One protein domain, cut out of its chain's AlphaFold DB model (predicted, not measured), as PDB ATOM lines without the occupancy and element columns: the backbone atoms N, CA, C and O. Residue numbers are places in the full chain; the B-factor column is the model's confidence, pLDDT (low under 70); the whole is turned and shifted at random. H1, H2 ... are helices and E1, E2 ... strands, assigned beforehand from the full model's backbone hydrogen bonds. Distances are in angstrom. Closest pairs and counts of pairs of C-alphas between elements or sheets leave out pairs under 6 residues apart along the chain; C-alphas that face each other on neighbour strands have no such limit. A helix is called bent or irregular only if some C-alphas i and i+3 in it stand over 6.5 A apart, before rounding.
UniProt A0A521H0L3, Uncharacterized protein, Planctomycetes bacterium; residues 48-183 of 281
ATOM      1  N   VAL A  48     132.158 158.771 132.138       93.50
ATOM      2  CA  VAL A  48     132.205 157.313 132.308       93.50
ATOM      3  C   VAL A  48     133.644 156.835 132.366       93.50
ATOM      4  O   VAL A  48     134.551 157.531 131.910       93.50
ATOM      5  N   PHE A  49     133.866 155.629 132.883       93.94
ATOM      6  CA  PHE A  49     135.200 155.042 132.970       93.94
ATOM      7  C   PHE A  49     135.375 153.937 131.939       93.94
ATOM      8  O   PHE A  49     134.611 152.972 131.899       93.94
ATOM      9  N   LEU A  50     136.411 154.067 131.112       94.94
ATOM     10  CA  LEU A  50     136.796 153.050 130.144       94.94
ATOM     11  C   LEU A  50     138.170 152.482 130.499       94.94
ATOM     12  O   LEU A  50     139.143 153.217 130.677       94.94
ATOM     13  N   GLY A  51     138.235 151.156 130.574       95.38
ATOM     14  CA  GLY A  51     139.474 150.396 130.622       95.38
ATOM     15  C   GLY A  51     139.970 150.122 129.210       95.38
ATOM     16  O   GLY A  51     139.229 149.577 128.392       95.38
ATOM     17  N   PHE A  52     141.221 150.472 128.938       95.44
ATOM     18  CA  PHE A  52     141.897 150.213 127.676       95.44
ATOM     19  C   PHE A  52     143.055 149.245 127.877       95.44
ATOM     20  O   PHE A  52     143.889 149.456 128.759       95.44
ATOM     21  N   SER A  53     143.126 148.204 127.047       95.62
ATOM     22  CA  SER A  53     144.272 147.295 127.000       95.62
ATOM     23  C   SER A  53     145.015 147.396 125.671       95.62
ATOM     24  O   SER A  53     144.378 147.337 124.616       95.62
ATOM     25  N   GLY A  54     146.342 147.488 125.711       94.94
ATOM     26  CA  GLY A  54     147.209 147.539 124.534       94.94
ATOM     27  C   GLY A  54     148.653 147.893 124.887       94.94
ATOM     28  O   GLY A  54     149.070 147.768 126.038       94.94
ATOM     29  N   ASP A  55     149.429 148.326 123.894       93.25
ATOM     30  CA  ASP A  55     150.788 148.818 124.129       93.25
ATOM     31  C   ASP A  55     150.774 150.309 124.493       93.25
ATOM     32  O   ASP A  55     150.347 151.156 123.711       93.25
ATOM     33  N   PHE A  56     151.269 150.620 125.690       91.81
ATOM     34  CA  PHE A  56     151.368 151.976 126.229       91.81
ATOM     35  C   PHE A  56     152.799 152.344 126.651       91.81
ATOM     36  O   PHE A  56     152.988 153.224 127.500       91.81
ATOM     37  N   ALA A  57     153.812 151.647 126.125       87.62
ATOM     38  CA  ALA A  57     155.213 151.925 126.426       87.62
ATOM     39  C   ALA A  57     155.743 153.158 125.665       87.62
ATOM     40  O   ALA A  57     155.427 153.376 124.495       87.62
ATOM     41  N   GLY A  58     156.590 153.956 126.326       83.75
ATOM     42  CA  GLY A  58     157.199 155.153 125.732       83.75
ATOM     43  C   GLY A  58     156.152 156.126 125.180       83.75
ATOM     44  O   GLY A  58     155.173 156.442 125.855       83.75
ATOM     45  N   ASP A  59     156.326 156.546 123.926       88.44
ATOM     46  CA  ASP A  59     155.426 157.492 123.248       88.44
ATOM     47  C   ASP A  59     154.088 156.870 122.799       88.44
ATOM     48  O   ASP A  59     153.231 157.558 122.239       88.44
ATOM     49  N   ALA A  60     153.871 155.567 123.027       90.06
ATOM     50  CA  ALA A  60     152.637 154.897 122.622       90.06
ATOM     51  C   ALA A  60     151.397 155.446 123.347       90.06
ATOM     52  O   ALA A  60     150.338 155.518 122.732       90.06
ATOM     53  N   GLU A  61     151.521 155.923 124.595       89.06
ATOM     54  CA  GLU A  61     150.402 156.587 125.285       89.06
ATOM     55  C   GLU A  61     149.978 157.875 124.560       89.06
ATOM     56  O   GLU A  61     148.787 158.125 124.380       89.06
ATOM     57  N   VAL A  62     150.940 158.681 124.101       89.88
ATOM     58  CA  VAL A  62     150.657 159.930 123.375       89.88
ATOM     59  C   VAL A  62     149.947 159.626 122.057       89.88
ATOM     60  O   VAL A  62     148.939 160.254 121.738       89.88
ATOM     61  N   ARG A  63     150.414 158.604 121.328       90.88
ATOM     62  CA  ARG A  63     149.749 158.133 120.104       90.88
ATOM     63  C   ARG A  63     148.350 157.595 120.375       90.88
ATOM     64  O   ARG A  63     147.448 157.861 119.592       90.88
ATOM     65  N   PHE A  64     148.157 156.874 121.478       93.69
ATOM     66  CA  PHE A  64     146.834 156.412 121.881       93.69
ATOM     67  C   PHE A  64     145.891 157.586 122.159       93.69
ATOM     68  O   PHE A  64     144.751 157.553 121.709       93.69
ATOM     69  N   ARG A  65     146.350 158.638 122.852       91.25
ATOM     70  CA  ARG A  65     145.526 159.833 123.101       91.25
ATOM     71  C   ARG A  65     145.115 160.521 121.800       91.25
ATOM     72  O   ARG A  65     143.946 160.861 121.664       91.25
ATOM     73  N   ALA A  66     146.046 160.679 120.857       90.75
ATOM     74  CA  ALA A  66     145.748 161.243 119.540       90.75
ATOM     75  C   ALA A  66     144.752 160.364 118.765       90.75
ATOM     76  O   ALA A  66     143.749 160.859 118.272       90.75
ATOM     77  N   LEU A  67     144.953 159.043 118.748       92.62
ATOM     78  CA  LEU A  67     144.009 158.095 118.147       92.62
ATOM     79  C   LEU A  67     142.609 158.209 118.777       92.62
ATOM     80  O   LEU A  67     141.607 158.296 118.072       92.62
ATOM     81  N   ALA A  68     142.534 158.181 120.106       92.19
ATOM     82  CA  ALA A  68     141.277 158.224 120.838       92.19
ATOM     83  C   ALA A  68     140.534 159.545 120.607       92.19
ATOM     84  O   ALA A  68     139.334 159.515 120.355       92.19
ATOM     85  N   GLY A  69     141.236 160.677 120.668       90.69
ATOM     86  CA  GLY A  69     140.656 162.005 120.482       90.69
ATOM     87  C   GLY A  69     140.396 162.353 119.021       90.69
ATOM     88  O   GLY A  69     139.249 162.555 118.632       90.69
ATOM     89  N   ASP A  70     141.450 162.395 118.212       89.06
ATOM     90  CA  ASP A  70     141.418 162.980 116.870       89.06
ATOM     91  C   ASP A  70     140.748 162.051 115.850       89.06
ATOM     92  O   ASP A  70     140.017 162.513 114.977       89.06
ATOM     93  N   GLU A  71     140.976 160.736 115.950       88.00
ATOM     94  CA  GLU A  71     140.413 159.773 114.992       88.00
ATOM     95  C   GLU A  71     139.074 159.190 115.453       88.00
ATOM     96  O   GLU A  71     138.187 158.953 114.631       88.00
ATOM     97  N   LEU A  72     138.928 158.916 116.753       88.31
ATOM     98  CA  LEU A  72     137.759 158.222 117.310       88.31
ATOM     99  C   LEU A  72     136.792 159.141 118.067       88.31
ATOM    100  O   LEU A  72     135.734 158.677 118.498       88.31
ATOM    101  N   GLY A  73     137.116 160.431 118.200       89.25
ATOM    102  CA  GLY A  73     136.220 161.444 118.759       89.25
ATOM    103  C   GLY A  73     135.965 161.315 120.261       89.25
ATOM    104  O   GLY A  73     134.930 161.777 120.738       89.25
ATOM    105  N   LEU A  74     136.855 160.670 121.021       92.50
ATOM    106  CA  LEU A  74     136.731 160.577 122.474       92.50
ATOM    107  C   LEU A  74     137.255 161.820 123.171       92.50
ATOM    108  O   LEU A  74     138.409 162.215 123.014       92.50
ATOM    109  N   VAL A  75     136.443 162.354 124.075       92.38
ATOM    110  CA  VAL A  75     136.868 163.415 124.982       92.38
ATOM    111  C   VAL A  75     137.458 162.775 126.239       92.38
ATOM    112  O   VAL A  75     136.756 162.512 127.217       92.38
ATOM    113  N   LEU A  76     138.758 162.473 126.198       90.56
ATOM    114  CA  LEU A  76     139.497 161.960 127.355       90.56
ATOM    115  C   LEU A  76     139.707 163.073 128.388       90.56
ATOM    116  O   LEU A  76     140.219 164.145 128.060       90.56
ATOM    117  N   VAL A  77     139.360 162.805 129.647       86.94
ATOM    118  CA  VAL A  77     139.477 163.783 130.736       86.94
ATOM    119  C   VAL A  77     140.639 163.414 131.654       86.94
ATOM    120  O   VAL A  77     140.706 162.312 132.197       86.94
ATOM    121  N   GLY A  78     141.563 164.361 131.836       84.25
ATOM    122  CA  GLY A  78     142.711 164.216 132.730       84.25
ATOM    123  C   GLY A  78     143.752 163.180 132.282       84.25
ATOM    124  O   GLY A  78     143.909 162.861 131.100       84.25
ATOM    125  N   SER A  79     144.519 162.692 133.257       86.06
ATOM    126  CA  SER A  79     145.539 161.655 133.056       86.06
ATOM    127  C   SER A  79     144.970 160.255 133.308       86.06
ATOM    128  O   SER A  79     144.072 160.114 134.139       86.06
ATOM    129  N   PRO A  80     145.495 159.214 132.636       91.00
ATOM    130  CA  PRO A  80     145.055 157.850 132.865       91.00
ATOM    131  C   PRO A  80     145.507 157.353 134.232       91.00
ATOM    132  O   PRO A  80     146.567 157.729 134.741       91.00
ATOM    133  N   ILE A  81     144.754 156.400 134.764       92.25
ATOM    134  CA  ILE A  81     145.141 155.629 135.938       92.25
ATOM    135  C   ILE A  81     145.679 154.290 135.442       92.25
ATOM    136  O   ILE A  81     144.988 153.522 134.773       92.25
ATOM    137  N   ARG A  82     146.962 154.043 135.716       91.94
ATOM    138  CA  ARG A  82     147.657 152.837 135.261       91.94
ATOM    139  C   ARG A  82     147.364 151.675 136.203       91.94
ATOM    140  O   ARG A  82     147.388 151.863 137.419       91.94
ATOM    141  N   SER A  83     147.157 150.477 135.657       93.38
ATOM    142  CA  SER A  83     147.166 149.268 136.487       93.38
ATOM    143  C   SER A  83     148.524 149.123 137.177       93.38
ATOM    144  O   SER A  83     149.576 149.441 136.612       93.38
ATOM    145  N   SER A  84     148.505 148.644 138.417       90.50
ATOM    146  CA  SER A  84     149.722 148.460 139.207       90.50
ATOM    147  C   SER A  84     150.456 147.159 138.863       90.50
ATOM    148  O   SER A  84     151.656 147.032 139.120       90.50
ATOM    149  N   SER A  85     149.732 146.198 138.288       90.56
ATOM    150  CA  SER A  85     150.203 144.850 137.982       90.56
ATOM    151  C   SER A  85     150.323 144.571 136.482       90.56
ATOM    152  O   SER A  85     151.175 143.772 136.096       90.56
ATOM    153  N   ASP A  86     149.554 145.264 135.635       92.19
ATOM    154  CA  ASP A  86     149.540 145.066 134.184       92.19
ATOM    155  C   ASP A  86     149.811 146.373 133.419       92.19
ATOM    156  O   ASP A  86     148.933 147.202 133.200       92.19
ATOM    157  N   LYS A  87     151.046 146.548 132.935       90.56
ATOM    158  CA  LYS A  87     151.448 147.755 132.184       90.56
ATOM    159  C   LYS A  87     150.690 147.949 130.868       90.56
ATOM    160  O   LYS A  87     150.758 149.043 130.308       90.56
ATOM    161  N   SER A  88     150.002 146.916 130.383       93.62
ATOM    162  CA  SER A  88     149.167 147.000 129.191       93.62
ATOM    163  C   SER A  88     147.782 147.577 129.469       93.62
ATOM    164  O   SER A  88     147.039 147.767 128.518       93.62
ATOM    165  N   ARG A  89     147.413 147.862 130.729       94.81
ATOM    166  CA  ARG A  89     146.087 148.371 131.108       94.81
ATOM    167  C   ARG A  89     146.133 149.803 131.622       94.81
ATOM    168  O   ARG A  89     146.893 150.133 132.536       94.81
ATOM    169  N   LEU A  90     145.238 150.621 131.085       93.69
ATOM    170  CA  LEU A  90     144.967 151.984 131.529       93.69
ATOM    171  C   LEU A  90     143.470 152.168 131.752       93.69
ATOM    172  O   LEU A  90     142.658 151.582 131.042       93.69
ATOM    173  N   VAL A  91     143.109 153.022 132.700       94.75
ATOM    174  CA  VAL A  91     141.741 153.509 132.873       94.75
ATOM    175  C   VAL A  91     141.718 155.002 132.588       94.75
ATOM    176  O   VAL A  91     142.535 155.748 133.124       94.75
ATOM    177  N   TRP A  92     140.775 155.436 131.760       92.56
ATOM    178  CA  TRP A  92     140.486 156.848 131.526       92.56
ATOM    179  C   TRP A  92     139.046 157.154 131.881       92.56
ATOM    180  O   TRP A  92     138.159 156.325 131.664       92.56
ATOM    181  N   ALA A  93     138.807 158.379 132.341       92.00
ATOM    182  CA  ALA A  93     137.474 158.932 132.229       92.00
ATOM    183  C   ALA A  93     137.266 159.536 130.847       92.00
ATOM    184  O   ALA A  93     138.161 160.167 130.272       92.00
ATOM    185  N   VAL A  94     136.057 159.348 130.345       92.75
ATOM    186  CA  VAL A  94     135.628 159.808 129.037       92.75
ATOM    187  C   VAL A  94     134.344 160.593 129.211       92.75
ATOM    188  O   VAL A  94     133.396 160.113 129.831       92.75
ATOM    189  N   ARG A  95     134.334 161.810 128.675       92.44
ATOM    190  CA  ARG A  95     133.148 162.660 128.625       92.44
ATOM    191  C   ARG A  95     132.322 162.302 127.390       92.44
ATOM    192  O   ARG A  95     132.877 162.157 126.302       92.44
ATOM    193  N   THR A  96     131.021 162.090 127.571       92.50
ATOM    194  CA  THR A  96     130.114 161.650 126.502       92.50
ATOM    195  C   THR A  96     128.662 162.021 126.796       92.50
ATOM    196  O   THR A  96     128.240 162.060 127.949       92.50
ATOM    197  N   ASP A  97     127.877 162.231 125.748       90.69
ATOM    198  CA  ASP A  97     126.418 162.358 125.775       90.69
ATOM    199  C   ASP A  97     125.679 161.001 125.729       90.69
ATOM    200  O   ASP A  97     124.474 160.942 125.966       90.69
ATOM    201  N   ASP A  98     126.387 159.895 125.466       90.12
ATOM    202  CA  ASP A  98     125.827 158.547 125.275       90.12
ATOM    203  C   ASP A  98     126.543 157.497 126.156       90.12
ATOM    204  O   ASP A  98     127.157 156.546 125.651       90.12
ATOM    205  N   PRO A  99     126.484 157.632 127.497       87.81
ATOM    206  CA  PRO A  99     127.237 156.783 128.425       87.81
ATOM    207  C   PRO A  99     126.887 155.292 128.310       87.81
ATOM    208  O   PRO A  99     127.748 154.431 128.490       87.81
ATOM    209  N   VAL A 100     125.639 154.969 127.957       87.25
ATOM    210  CA  VAL A 100     125.133 153.588 127.898       87.25
ATOM    211  C   VAL A 100     125.687 152.820 126.694       87.25
ATOM    212  O   VAL A 100     125.999 151.630 126.807       87.25
ATOM    213  N   ASN A 101     125.812 153.465 125.529       88.25
ATOM    214  CA  ASN A 101     126.217 152.777 124.300       88.25
ATOM    215  C   ASN A 101     127.675 153.030 123.907       88.25
ATOM    216  O   ASN A 101     128.183 152.305 123.042       88.25
ATOM    217  N   LEU A 102     128.366 153.975 124.556       87.62
ATOM    218  CA  LEU A 102     129.755 154.327 124.258       87.62
ATOM    219  C   LEU A 102     130.661 153.090 124.182       87.62
ATOM    220  O   LEU A 102     131.296 152.849 123.158       87.62
ATOM    221  N   GLY A 103     130.664 152.248 125.222       81.88
ATOM    222  CA  GLY A 103     131.515 151.056 125.264       81.88
ATOM    223  C   GLY A 103     131.317 150.148 124.045       81.88
ATOM    224  O   GLY A 103     132.287 149.775 123.391       81.88
ATOM    225  N   LYS A 104     130.063 149.859 123.667       84.75
ATOM    226  CA  LYS A 104     129.735 148.998 122.513       84.75
ATOM    227  C   LYS A 104     130.178 149.610 121.185       84.75
ATOM    228  O   LYS A 104     130.681 148.888 120.324       84.75
ATOM    229  N   ARG A 105     130.006 150.926 121.023       88.50
ATOM    230  CA  ARG A 105     130.389 151.663 119.807       88.50
ATOM    231  C   ARG A 105     131.900 151.638 119.572       88.50
ATOM    232  O   ARG A 105     132.333 151.636 118.424       88.50
ATOM    233  N   LEU A 106     132.686 151.571 120.644       87.44
ATOM    234  CA  LEU A 106     134.143 151.682 120.599       87.44
ATOM    235  C   LEU A 106     134.883 150.345 120.472       87.44
ATOM    236  O   LEU A 106     136.037 150.339 120.046       87.44
ATOM    237  N   VAL A 107     134.237 149.207 120.758       87.38
ATOM    238  CA  VAL A 107     134.883 147.880 120.691       87.38
ATOM    239  C   VAL A 107     135.544 147.625 119.335       87.38
ATOM    240  O   VAL A 107     136.720 147.270 119.280       87.38
ATOM    241  N   LYS A 108     134.797 147.782 118.233       91.44
ATOM    242  CA  LYS A 108     135.315 147.486 116.890       91.44
ATOM    243  C   LYS A 108     136.411 148.481 116.461       91.44
ATOM    244  O   LYS A 108     137.481 147.997 116.094       91.44
ATOM    245  N   PRO A 109     136.211 149.812 116.560       92.56
ATOM    246  CA  PRO A 109     137.243 150.782 116.193       92.56
ATOM    247  C   PRO A 109     138.572 150.602 116.936       92.56
ATOM    248  O   PRO A 109     139.627 150.616 116.306       92.56
ATOM    249  N   PHE A 110     138.553 150.363 118.255       93.56
ATOM    250  CA  PHE A 110     139.802 150.122 118.991       93.56
ATOM    251  C   PHE A 110     140.456 148.798 118.607       93.56
ATOM    252  O   PHE A 110     141.678 148.753 118.450       93.56
ATOM    253  N   LYS A 111     139.662 147.742 118.384       93.44
ATOM    254  CA  LYS A 111     140.185 146.430 117.980       93.44
ATOM    255  C   LYS A 111     140.932 146.494 116.652       93.44
ATOM    256  O   LYS A 111     141.996 145.893 116.530       93.44
ATOM    257  N   GLU A 112     140.416 147.241 115.678       94.00
ATOM    258  CA  GLU A 112     141.079 147.466 114.382       94.00
ATOM    259  C   GLU A 112     142.426 148.194 114.524       94.00
ATOM    260  O   GLU A 112     143.298 148.059 113.667       94.00
ATOM    261  N   LYS A 113     142.621 148.916 115.629       91.94
ATOM    262  CA  LYS A 113     143.838 149.666 115.955       91.94
ATOM    263  C   LYS A 113     144.752 148.931 116.944       91.94
ATOM    264  O   LYS A 113     145.744 149.502 117.386       91.94
ATOM    265  N   GLY A 114     144.438 147.678 117.286       93.31
ATOM    266  CA  GLY A 114     145.243 146.845 118.184       93.31
ATOM    267  C   GLY A 114     144.997 147.069 119.680       93.31
ATOM    268  O   GLY A 114     145.765 146.567 120.496       93.31
ATOM    269  N   TYR A 115     143.933 147.782 120.047       95.25
ATOM    270  CA  TYR A 115     143.537 148.014 121.438       95.25
ATOM    271  C   TYR A 115     142.220 147.301 121.755       95.25
ATOM    272  O   TYR A 115     141.422 147.002 120.867       95.25
ATOM    273  N   ALA A 116     141.943 147.063 123.032       94.00
ATOM    274  CA  ALA A 116     140.594 146.743 123.489       94.00
ATOM    275  C   ALA A 116     140.106 147.832 124.439       94.00
ATOM    276  O   ALA A 116     140.899 148.398 125.187       94.00
ATOM    277  N   ALA A 117     138.807 148.109 124.396       93.44
ATOM    278  CA  ALA A 117     138.138 149.057 125.271       93.44
ATOM    279  C   ALA A 117     136.959 148.358 125.947       93.44
ATOM    280  O   ALA A 117     136.219 147.621 125.288       93.44
ATOM    281  N   GLN A 118     136.767 148.598 127.240       93.38
ATOM    282  CA  GLN A 118     135.614 148.090 127.971       93.38
ATOM    283  C   GLN A 118     135.116 149.081 129.026       93.38
ATOM    284  O   GLN A 118     135.928 149.788 129.624       93.38
ATOM    285  N   PRO A 119     133.797 149.133 129.272       94.69
ATOM    286  CA  PRO A 119     133.248 149.934 130.353       94.69
ATOM    287  C   PRO A 119     133.645 149.351 131.711       94.69
ATOM    288  O   PRO A 119     133.629 148.133 131.908       94.69
ATOM    289  N   LEU A 120     133.987 150.238 132.639       95.69
ATOM    290  CA  LEU A 120     134.315 149.922 134.022       95.69
ATOM    291  C   LEU A 120     133.397 150.700 134.962       95.69
ATOM    292  O   LEU A 120     132.875 151.756 134.611       95.69
ATOM    293  N   ARG A 121     133.265 150.185 136.180       95.81
ATOM    294  CA  ARG A 121     132.685 150.892 137.317       95.81
ATOM    295  C   ARG A 121     133.772 151.463 138.199       95.81
ATOM    296  O   ARG A 121     134.876 150.912 138.258       95.81
ATOM    297  N   ALA A 122     133.438 152.532 138.906       94.69
ATOM    298  CA  ALA A 122     134.267 153.085 139.962       94.69
ATOM    299  C   ALA A 122     133.601 152.891 141.327       94.69
ATOM    300  O   ALA A 122     132.420 153.176 141.506       94.69
ATOM    301  N   THR A 123     134.390 152.463 142.307       96.06
ATOM    302  CA  THR A 123     133.994 152.436 143.718       96.06
ATOM    303  C   THR A 123     135.005 153.240 144.529       96.06
ATOM    304  O   THR A 123     136.210 152.996 144.426       96.06
ATOM    305  N   ALA A 124     134.529 154.199 145.325       93.44
ATOM    306  CA  ALA A 124     135.332 154.949 146.284       93.44
ATOM    307  C   ALA A 124     135.220 154.347 147.681       93.44
ATOM    308  O   ALA A 124     134.130 154.047 148.178       93.44
ATOM    309  N   LEU A 125     136.361 154.252 148.350       94.50
ATOM    310  CA  LEU A 125     136.494 153.724 149.693       94.50
ATOM    311  C   LEU A 125     137.234 154.724 150.575       94.50
ATOM    312  O   LEU A 125     138.286 155.237 150.198       94.50
ATOM    313  N   SER A 126     136.718 154.951 151.776       92.44
ATOM    314  CA  SER A 126     137.429 155.677 152.825       92.44
ATOM    315  C   SER A 126     138.423 154.741 153.498       92.44
ATOM    316  O   SER A 126     138.041 153.666 153.978       92.44
ATOM    317  N   VAL A 127     139.686 155.152 153.584       91.19
ATOM    318  CA  VAL A 127     140.701 154.441 154.368       91.19
ATOM    319  C   VAL A 127     140.516 154.793 155.843       91.19
ATOM    320  O   VAL A 127     140.614 155.948 156.246       91.19
ATOM    321  N   LEU A 128     140.237 153.789 156.673       89.62
ATOM    322  CA  LEU A 128     139.903 153.976 158.084       89.62
ATOM    323  C   LEU A 128     141.100 153.693 158.996       89.62
ATOM    324  O   LEU A 128     141.985 152.897 158.677       89.62
ATOM    325  N   GLY A 129     141.085 154.293 160.189       83.31
ATOM    326  CA  GLY A 129     141.975 153.908 161.286       83.31
ATOM    327  C   GLY A 129     143.453 154.262 161.095       83.31
ATOM    328  O   GLY A 129     144.292 153.569 161.661       83.31
ATOM    329  N   GLY A 130     143.767 155.305 160.314       80.25
ATOM    330  CA  GLY A 130     145.123 155.862 160.211       80.25
ATOM    331  C   GLY A 130     146.158 154.906 159.614       80.25
ATOM    332  O   GLY A 130     147.312 154.907 160.036       80.25
ATOM    333  N   GLN A 131     145.742 154.047 158.683       88.19
ATOM    334  CA  GLN A 131     146.643 153.120 157.996       88.19
ATOM    335  C   GLN A 131     147.689 153.874 157.173       88.19
ATOM    336  O   GLN A 131     147.394 154.919 156.599       88.19
ATOM    337  N   SER A 132     148.904 153.323 157.096       90.25
ATOM    338  CA  SER A 132     149.965 153.921 156.288       90.25
ATOM    339  C   SER A 132     149.662 153.780 154.794       90.25
ATOM    340  O   SER A 132     149.211 152.723 154.344       90.25
ATOM    341  N   ASP A 133     150.000 154.803 154.007       89.94
ATOM    342  CA  ASP A 133     149.876 154.755 152.544       89.94
ATOM    343  C   ASP A 133     150.614 153.553 151.953       89.94
ATOM    344  O   ASP A 133     150.124 152.889 151.044       89.94
ATOM    345  N   SER A 134     151.781 153.204 152.502       91.75
ATOM    346  CA  SER A 134     152.543 152.048 152.032       91.75
ATOM    347  C   SER A 134     151.813 150.718 152.213       91.75
ATOM    348  O   SER A 134     151.937 149.842 151.353       91.75
ATOM    349  N   ASP A 135     151.055 150.556 153.299       93.00
ATOM    350  CA  ASP A 135     150.301 149.328 153.548       93.00
ATOM    351  C   ASP A 135     149.051 149.266 152.670       93.00
ATOM    352  O   ASP A 135     148.778 148.214 152.090       93.00
ATOM    353  N   VAL A 136     148.365 150.401 152.482       94.06
ATOM    354  CA  VAL A 136     147.250 150.528 151.530       94.06
ATOM    355  C   VAL A 136     147.717 150.172 150.121       94.06
ATOM    356  O   VAL A 136     147.158 149.274 149.492       94.06
ATOM    357  N   LEU A 137     148.800 150.793 149.642       93.62
ATOM    358  CA  LEU A 137     149.364 150.513 148.321       93.62
ATOM    359  C   LEU A 137     149.788 149.049 148.167       93.62
ATOM    360  O   LEU A 137     149.608 148.478 147.091       93.62
ATOM    361  N   ARG A 138     150.357 148.427 149.208       94.81
ATOM    362  CA  ARG A 138     150.728 147.004 149.170       94.81
ATOM    363  C   ARG A 138     149.488 146.123 149.029       94.81
ATOM    364  O   ARG A 138     149.430 145.335 148.090       94.81
ATOM    365  N   GLY A 139     148.491 146.303 149.898       95.94
ATOM    366  CA  GLY A 139     147.257 145.517 149.862       95.94
ATOM    367  C   GLY A 139     146.502 145.673 148.541       95.94
ATOM    368  O   GLY A 139     146.025 144.688 147.980       95.94
ATOM    369  N   MET A 140     146.475 146.884 147.981       96.19
ATOM    370  CA  MET A 140     145.823 147.146 146.697       96.19
ATOM    371  C   MET A 140     146.576 146.574 145.497       96.19
ATOM    372  O   MET A 140     145.942 146.069 144.574       96.19
ATOM    373  N   ARG A 141     147.916 146.564 145.516       95.50
ATOM    374  CA  ARG A 141     148.713 145.838 144.507       95.50
ATOM    375  C   ARG A 141     148.460 144.339 144.560       95.50
ATOM    376  O   ARG A 141     148.399 143.693 143.517       95.50
ATOM    377  N   ASP A 142     148.328 143.785 145.759       95.88
ATOM    378  CA  ASP A 142     148.033 142.366 145.926       95.88
ATOM    379  C   ASP A 142     146.614 142.042 145.432       95.88
ATOM    380  O   ASP A 142     146.434 141.049 144.726       95.88
ATOM    381  N   LEU A 143     145.628 142.914 145.695       96.19
ATOM    382  CA  LEU A 143     144.284 142.814 145.115       96.19
ATOM    383  C   LEU A 143     144.315 142.827 143.586       96.19
ATOM    384  O   LEU A 143     143.849 141.862 142.986       96.19
ATOM    385  N   ASP A 144     144.908 143.859 142.984       94.19
ATOM    386  CA  ASP A 144     145.018 144.048 141.527       94.19
ATOM    387  C   ASP A 144     145.647 142.824 140.830       94.19
ATOM    388  O   ASP A 144     145.230 142.429 139.746       94.19
ATOM    389  N   ARG A 145     146.595 142.137 141.488       93.56
ATOM    390  CA  ARG A 145     147.191 140.886 140.979       93.56
ATOM    391  C   ARG A 145     146.270 139.671 141.089       93.56
ATOM    392  O   ARG A 145     146.283 138.809 140.211       93.56
ATOM    393  N   SER A 146     145.557 139.547 142.204       94.69
ATOM    394  CA  SER A 146     144.746 138.362 142.525       94.69
ATOM    395  C   SER A 146     143.338 138.384 141.924       94.69
ATOM    396  O   SER A 146     142.796 137.326 141.608       94.69
ATOM    397  N   GLU A 147     142.752 139.567 141.738       95.75
ATOM    398  CA  GLU A 147     141.384 139.755 141.264       95.75
ATOM    399  C   GLU A 147     141.417 140.435 139.897       95.75
ATOM    400  O   GLU A 147     141.467 141.655 139.780       95.75
ATOM    401  N   ARG A 148     141.368 139.624 138.836       93.06
ATOM    402  CA  ARG A 148     141.532 140.082 137.444       93.06
ATOM    403  C   ARG A 148     140.477 141.085 136.975       93.06
ATOM    404  O   ARG A 148     140.693 141.727 135.945       93.06
ATOM    405  N   ARG A 149     139.340 141.156 137.679       96.75
ATOM    406  CA  ARG A 149     138.250 142.101 137.409       96.75
ATOM    407  C   ARG A 149     138.534 143.490 137.968       96.75
ATOM    408  O   ARG A 149     137.874 144.429 137.538       96.75
ATOM    409  N   VAL A 150     139.487 143.638 138.888       97.00
ATOM    410  CA  VAL A 150     140.050 144.943 139.244       97.00
ATOM    411  C   VAL A 150     141.028 145.339 138.142       97.00
ATOM    412  O   VAL A 150     141.855 144.544 137.704       97.00
ATOM    413  N   TRP A 151     140.865 146.553 137.632       95.56
ATOM    414  CA  TRP A 151     141.638 147.067 136.505       95.56
ATOM    415  C   TRP A 151     142.750 147.998 136.943       95.56
ATOM    416  O   TRP A 151     143.864 147.925 136.432       95.56
ATOM    417  N   ALA A 152     142.425 148.903 137.854       95.38
ATOM    418  CA  ALA A 152     143.375 149.819 138.440       95.38
ATOM    419  C   ALA A 152     142.796 150.386 139.734       95.38
ATOM    420  O   ALA A 152     141.596 150.285 140.006       95.38
ATOM    421  N   PHE A 153     143.650 151.032 140.511       94.69
ATOM    422  CA  PHE A 153     143.235 151.805 141.665       94.69
ATOM    423  C   PHE A 153     144.036 153.100 141.735       94.69
ATOM    424  O   PHE A 153     145.134 153.210 141.186       94.69
ATOM    425  N   TYR A 154     143.485 154.076 142.440       91.19
ATOM    426  CA  TYR A 154     144.132 155.343 142.725       91.19
ATOM    427  C   TYR A 154     143.901 155.706 144.184       91.19
ATOM    428  O   TYR A 154     142.775 155.634 144.671       91.19
ATOM    429  N   GLN A 155     144.964 156.101 144.874       88.50
ATOM    430  CA  GLN A 155     144.881 156.584 146.243       88.50
ATOM    431  C   GLN A 155     145.047 158.104 146.253       88.50
ATOM    432  O   GLN A 155     146.090 158.618 145.843       88.50
ATOM    433  N   ASP A 156     144.040 158.810 146.761       83.00
ATOM    434  CA  ASP A 156     144.157 160.212 147.138       83.00
ATOM    435  C   ASP A 156     144.621 160.298 148.595       83.00
ATOM    436  O   ASP A 156     143.835 160.146 149.532       83.00
ATOM    437  N   GLY A 157     145.918 160.534 148.788       74.88
ATOM    438  CA  GLY A 157     146.501 160.676 150.123       74.88
ATOM    439  C   GLY A 157     146.020 161.918 150.885       74.88
ATOM    440  O   GLY A 157     146.125 161.946 152.105       74.88
ATOM    441  N   LYS A 158     145.476 162.942 150.207       77.69
ATOM    442  CA  LYS A 158     144.973 164.152 150.883       77.69
ATOM    443  C   LYS A 158     143.622 163.900 151.533       77.69
ATOM    444  O   LYS A 158     143.415 164.287 152.675       77.69
ATOM    445  N   GLU A 159     142.744 163.218 150.808       75.00
ATOM    446  CA  GLU A 159     141.377 162.924 151.247       75.00
ATOM    447  C   GLU A 159     141.266 161.551 151.939       75.00
ATOM    448  O   GLU A 159     140.196 161.165 152.400       75.00
ATOM    449  N   SER A 160     142.367 160.788 152.024       83.69
ATOM    450  CA  SER A 160     142.375 159.393 152.503       83.69
ATOM    451  C   SER A 160     141.370 158.503 151.753       83.69
ATOM    452  O   SER A 160     140.738 157.614 152.334       83.69
ATOM    453  N   LEU A 161     141.231 158.749 150.446       87.06
ATOM    454  CA  LEU A 161     140.307 158.039 149.566       87.06
ATOM    455  C   LEU A 161     141.047 157.049 148.682       87.06
ATOM    456  O   LEU A 161     142.115 157.325 148.140       87.06
ATOM    457  N   LEU A 162     140.425 155.898 148.487       91.69
ATOM    458  CA  LEU A 162     140.860 154.876 147.564       91.69
ATOM    459  C   LEU A 162     139.778 154.683 146.511       91.69
ATOM    460  O   LEU A 162     138.675 154.234 146.809       91.69
ATOM    461  N   TRP A 163     140.118 154.975 145.267       93.81
ATOM    462  CA  TRP A 163     139.287 154.653 144.124       93.81
ATOM    463  C   TRP A 163     139.727 153.338 143.513       93.81
ATOM    464  O   TRP A 163     140.913 153.133 143.254       93.81
ATOM    465  N   VAL A 164     138.765 152.469 143.235       96.38
ATOM    466  CA  VAL A 164     138.995 151.191 142.570       96.38
ATOM    467  C   VAL A 164     138.138 151.128 141.321       96.38
ATOM    468  O   VAL A 164     136.930 151.352 141.383       96.38
ATOM    469  N   PHE A 165     138.764 150.794 140.198       96.62
ATOM    470  CA  PHE A 165     138.068 150.539 138.947       96.62
ATOM    471  C   PHE A 165     137.964 149.060 138.693       96.62
ATOM    472  O   PHE A 165     138.964 148.338 138.745       96.62
ATOM    473  N   HIS A 166     136.761 148.616 138.379       97.62
ATOM    474  CA  HIS A 166     136.485 147.203 138.242       97.62
ATOM    475  C   HIS A 166     135.440 146.926 137.173       97.62
ATOM    476  O   HIS A 166     134.678 147.793 136.748       97.62
ATOM    477  N   GLU A 167     135.416 145.683 136.713       96.75
ATOM    478  CA  GLU A 167     134.388 145.220 135.794       96.75
ATOM    479  C   GLU A 167     133.006 145.225 136.467       96.75
ATOM    480  O   GLU A 167     132.904 144.859 137.642       96.75
ATOM    481  N   PRO A 168     131.918 145.493 135.717       94.81
ATOM    482  CA  PRO A 168     130.549 145.473 136.252       94.81
ATOM    483  C   PRO A 168     130.123 144.148 136.903       94.81
ATOM    484  O   PRO A 168     129.165 144.093 137.665       94.81
ATOM    485  N   LYS A 169     130.823 143.046 136.598       96.00
ATOM    486  CA  LYS A 169     130.571 141.716 137.180       96.00
ATOM    487  C   LYS A 169     131.125 141.551 138.600       96.00
ATOM    488  O   LYS A 169     130.918 140.501 139.211       96.00
ATOM    489  N   LEU A 170     131.907 142.505 139.098       97.12
ATOM    490  CA  LEU A 170     132.374 142.543 140.479       97.12
ATOM    491  C   LEU A 170     131.563 143.607 141.220       97.12
ATOM    492  O   LEU A 170     131.829 144.786 141.041       97.12
ATOM    493  N   ALA A 171     130.588 143.176 142.021       96.94
ATOM    494  CA  ALA A 171     129.803 144.076 142.864       96.94
ATOM    495  C   ALA A 171     130.676 144.724 143.946       96.94
ATOM    496  O   ALA A 171     131.616 144.094 144.455       96.94
ATOM    497  N   ALA A 172     130.340 145.954 144.321       96.25
ATOM    498  CA  ALA A 172     131.112 146.752 145.256       96.25
ATOM    499  C   ALA A 172     131.196 146.123 146.656       96.25
ATOM    500  O   ALA A 172     132.239 146.220 147.299       96.25
ATOM    501  N   GLU A 173     130.159 145.420 147.126       96.81
ATOM    502  CA  GLU A 173     130.185 144.708 148.413       96.81
ATOM    503  C   GLU A 173     131.263 143.625 148.419       96.81
ATOM    504  O   GLU A 173     132.111 143.590 149.309       96.81
ATOM    505  N   LYS A 174     131.292 142.798 147.367       97.38
ATOM    506  CA  LYS A 174     132.315 141.759 147.219       97.38
ATOM    507  C   LYS A 174     133.707 142.371 147.077       97.38
ATOM    508  O   LYS A 174     134.666 141.840 147.626       97.38
ATOM    509  N   LEU A 175     133.829 143.472 146.335       97.62
ATOM    510  CA  LEU A 175     135.090 144.198 146.224       97.62
ATOM    511  C   LEU A 175     135.585 144.671 147.598       97.62
ATOM    512  O   LEU A 175     136.762 144.517 147.905       97.62
ATOM    513  N   VAL A 176     134.706 145.235 148.427       97.06
ATOM    514  CA  VAL A 176     135.063 145.691 149.775       97.06
ATOM    515  C   VAL A 176     135.500 144.538 150.666       97.06
ATOM    516  O   VAL A 176     136.477 144.693 151.399       97.06
ATOM    517  N   ASP A 177     134.825 143.393 150.591       97.25
ATOM    518  CA  ASP A 177     135.221 142.200 151.339       97.25
ATOM    519  C   ASP A 177     136.619 141.725 150.919       97.25
ATOM    520  O   ASP A 177     137.488 141.547 151.770       97.25
ATOM    521  N   GLU A 178     136.903 141.674 149.614       96.88
ATOM    522  CA  GLU A 178     138.244 141.367 149.104       96.88
ATOM    523  C   GLU A 178     139.288 142.381 149.614       96.88
ATOM    524  O   GLU A 178     140.365 142.010 150.089       96.88
ATOM    525  N   VAL A 179     138.995 143.683 149.581       96.50
ATOM    526  CA  VAL A 179     139.910 144.701 150.127       96.50
ATOM    527  C   VAL A 179     140.176 144.448 151.621       96.50
ATOM    528  O   VAL A 179     141.327 144.503 152.065       96.50
ATOM    529  N   ARG A 180     139.142 144.104 152.396       96.19
ATOM    530  CA  ARG A 180     139.247 143.813 153.836       96.19
ATOM    531  C   ARG A 180     140.011 142.529 154.141       96.19
ATOM    532  O   ARG A 180     140.774 142.514 155.108       96.19
ATOM    533  N   ASP A 181     139.904 141.503 153.302       96.38
ATOM    534  CA  ASP A 181     140.669 140.253 153.431       96.38
ATOM    535  C   ASP A 181     142.184 140.485 153.347       96.38
ATOM    536  O   ASP A 181     142.986 139.753 153.933       96.38
ATOM    537  N   ARG A 182     142.598 141.580 152.700       94.88
ATOM    538  CA  ARG A 182     143.995 142.048 152.656       94.88
ATOM    539  C   ARG A 182     144.374 142.903 153.869       94.88
ATOM    540  O   ARG A 182     145.386 143.598 153.850       94.88
ATOM    541  N   LYS A 183     143.589 142.805 154.948       93.88
ATOM    542  CA  LYS A 183     143.745 143.504 156.234       93.88
ATOM    543  C   LYS A 183     143.586 145.021 156.143       93.88
ATOM    544  O   LYS A 183     143.949 145.720 157.089       93.88
TER     545      LYS A 183
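What this domain is: This is residues 48 to 183 of the 281 residues of an uncharacterized protein of Planctomycetes bacterium (UniProt A0A521H0L3). One six-strand sheet curls like part of a barrel and folds back on itself, E2, E3 and E1 facing E6 and E5, with long, bent E4 as the hinge. H1 and H2 lie at one end of the long axis, and H3 and H4 at the other end, on opposite faces of the sheet. The printed part has 136 residues, running E1 H1 E2 E3 H2 E4 H3 E5 E6 H4, a mixed class of helices and strands. The sheet's order is E2 E3 E1 E4 E6 E5, all antiparallel. The whole is compact, with a radius of gyration of the C-alphas of 15.4 A and spans of 47 by 32 by 26 A.

Where its parts are: Find C-alpha 48 at (132.205, 157.313, 132.308), where E1 begins, residues 48 to 53. H1 follows at 60 to 71, E2 at 75 to 82, and E3 at 89 to 96, 21.3 A long. H2, residues 102 to 112, is irregular: C-alphas 105 and 108 are 7.1 A apart. E4 runs 31.8 A from C-alpha 116 at (140.594, 146.743, 123.489) to residue 127. Then come H3, 133 to 146, 19.9 A long; E5, 150 to 156; E6, 161 to 166; and H4, 172 to 181, ending at (140.669, 140.253, 153.431).

How they stand to each other: Begin at E1: N 50 and O 92 of E3 are 2.9 A apart. E2 and E3 form a hairpin, with N 81 and O 91 at 2.8 A. E4 bends by 59 degrees at residue 119; its pairing is staggered, with E1 over 116 to 120, N 118 to O 51 at 2.9 A, and with E6 over 121 to 126, N 123 to O 164 at 2.9 A. E5 and E6 form a hairpin, with N 163 and O 154 at 2.8 A. Between the facing leaves, the closest C-alphas of E2 and E5 are Arg 82 and Ala 152, 6.1 A. Three split strand-helix-strand units, two strands running the same way with another between them, have right-handed crossovers: E1 H1 E2, E3 H2 E4 and E4 H3 E5. H1 only grazes the sheet, with residues 61 to 69. H2 is on the same face as H4. H3 runs along the strands at a height over the sheet of 9.6 A. H3 touches H4 at Leu 143 and Val 179, their closest C-alphas, 6.9 A, with residues 139 to 143 alone. H1, H3 and H4 have every O i to N i+4 pair within hydrogen-bond range; H2 has 5 of 7.

The domain as a whole: Look to Glu 112 and Gly 129 for the two C-alphas farthest apart, 47.4 A. The printed part has no cut, and no link is long. Mean pLDDT of the printed part is 92.0, and no printed residue is under 70.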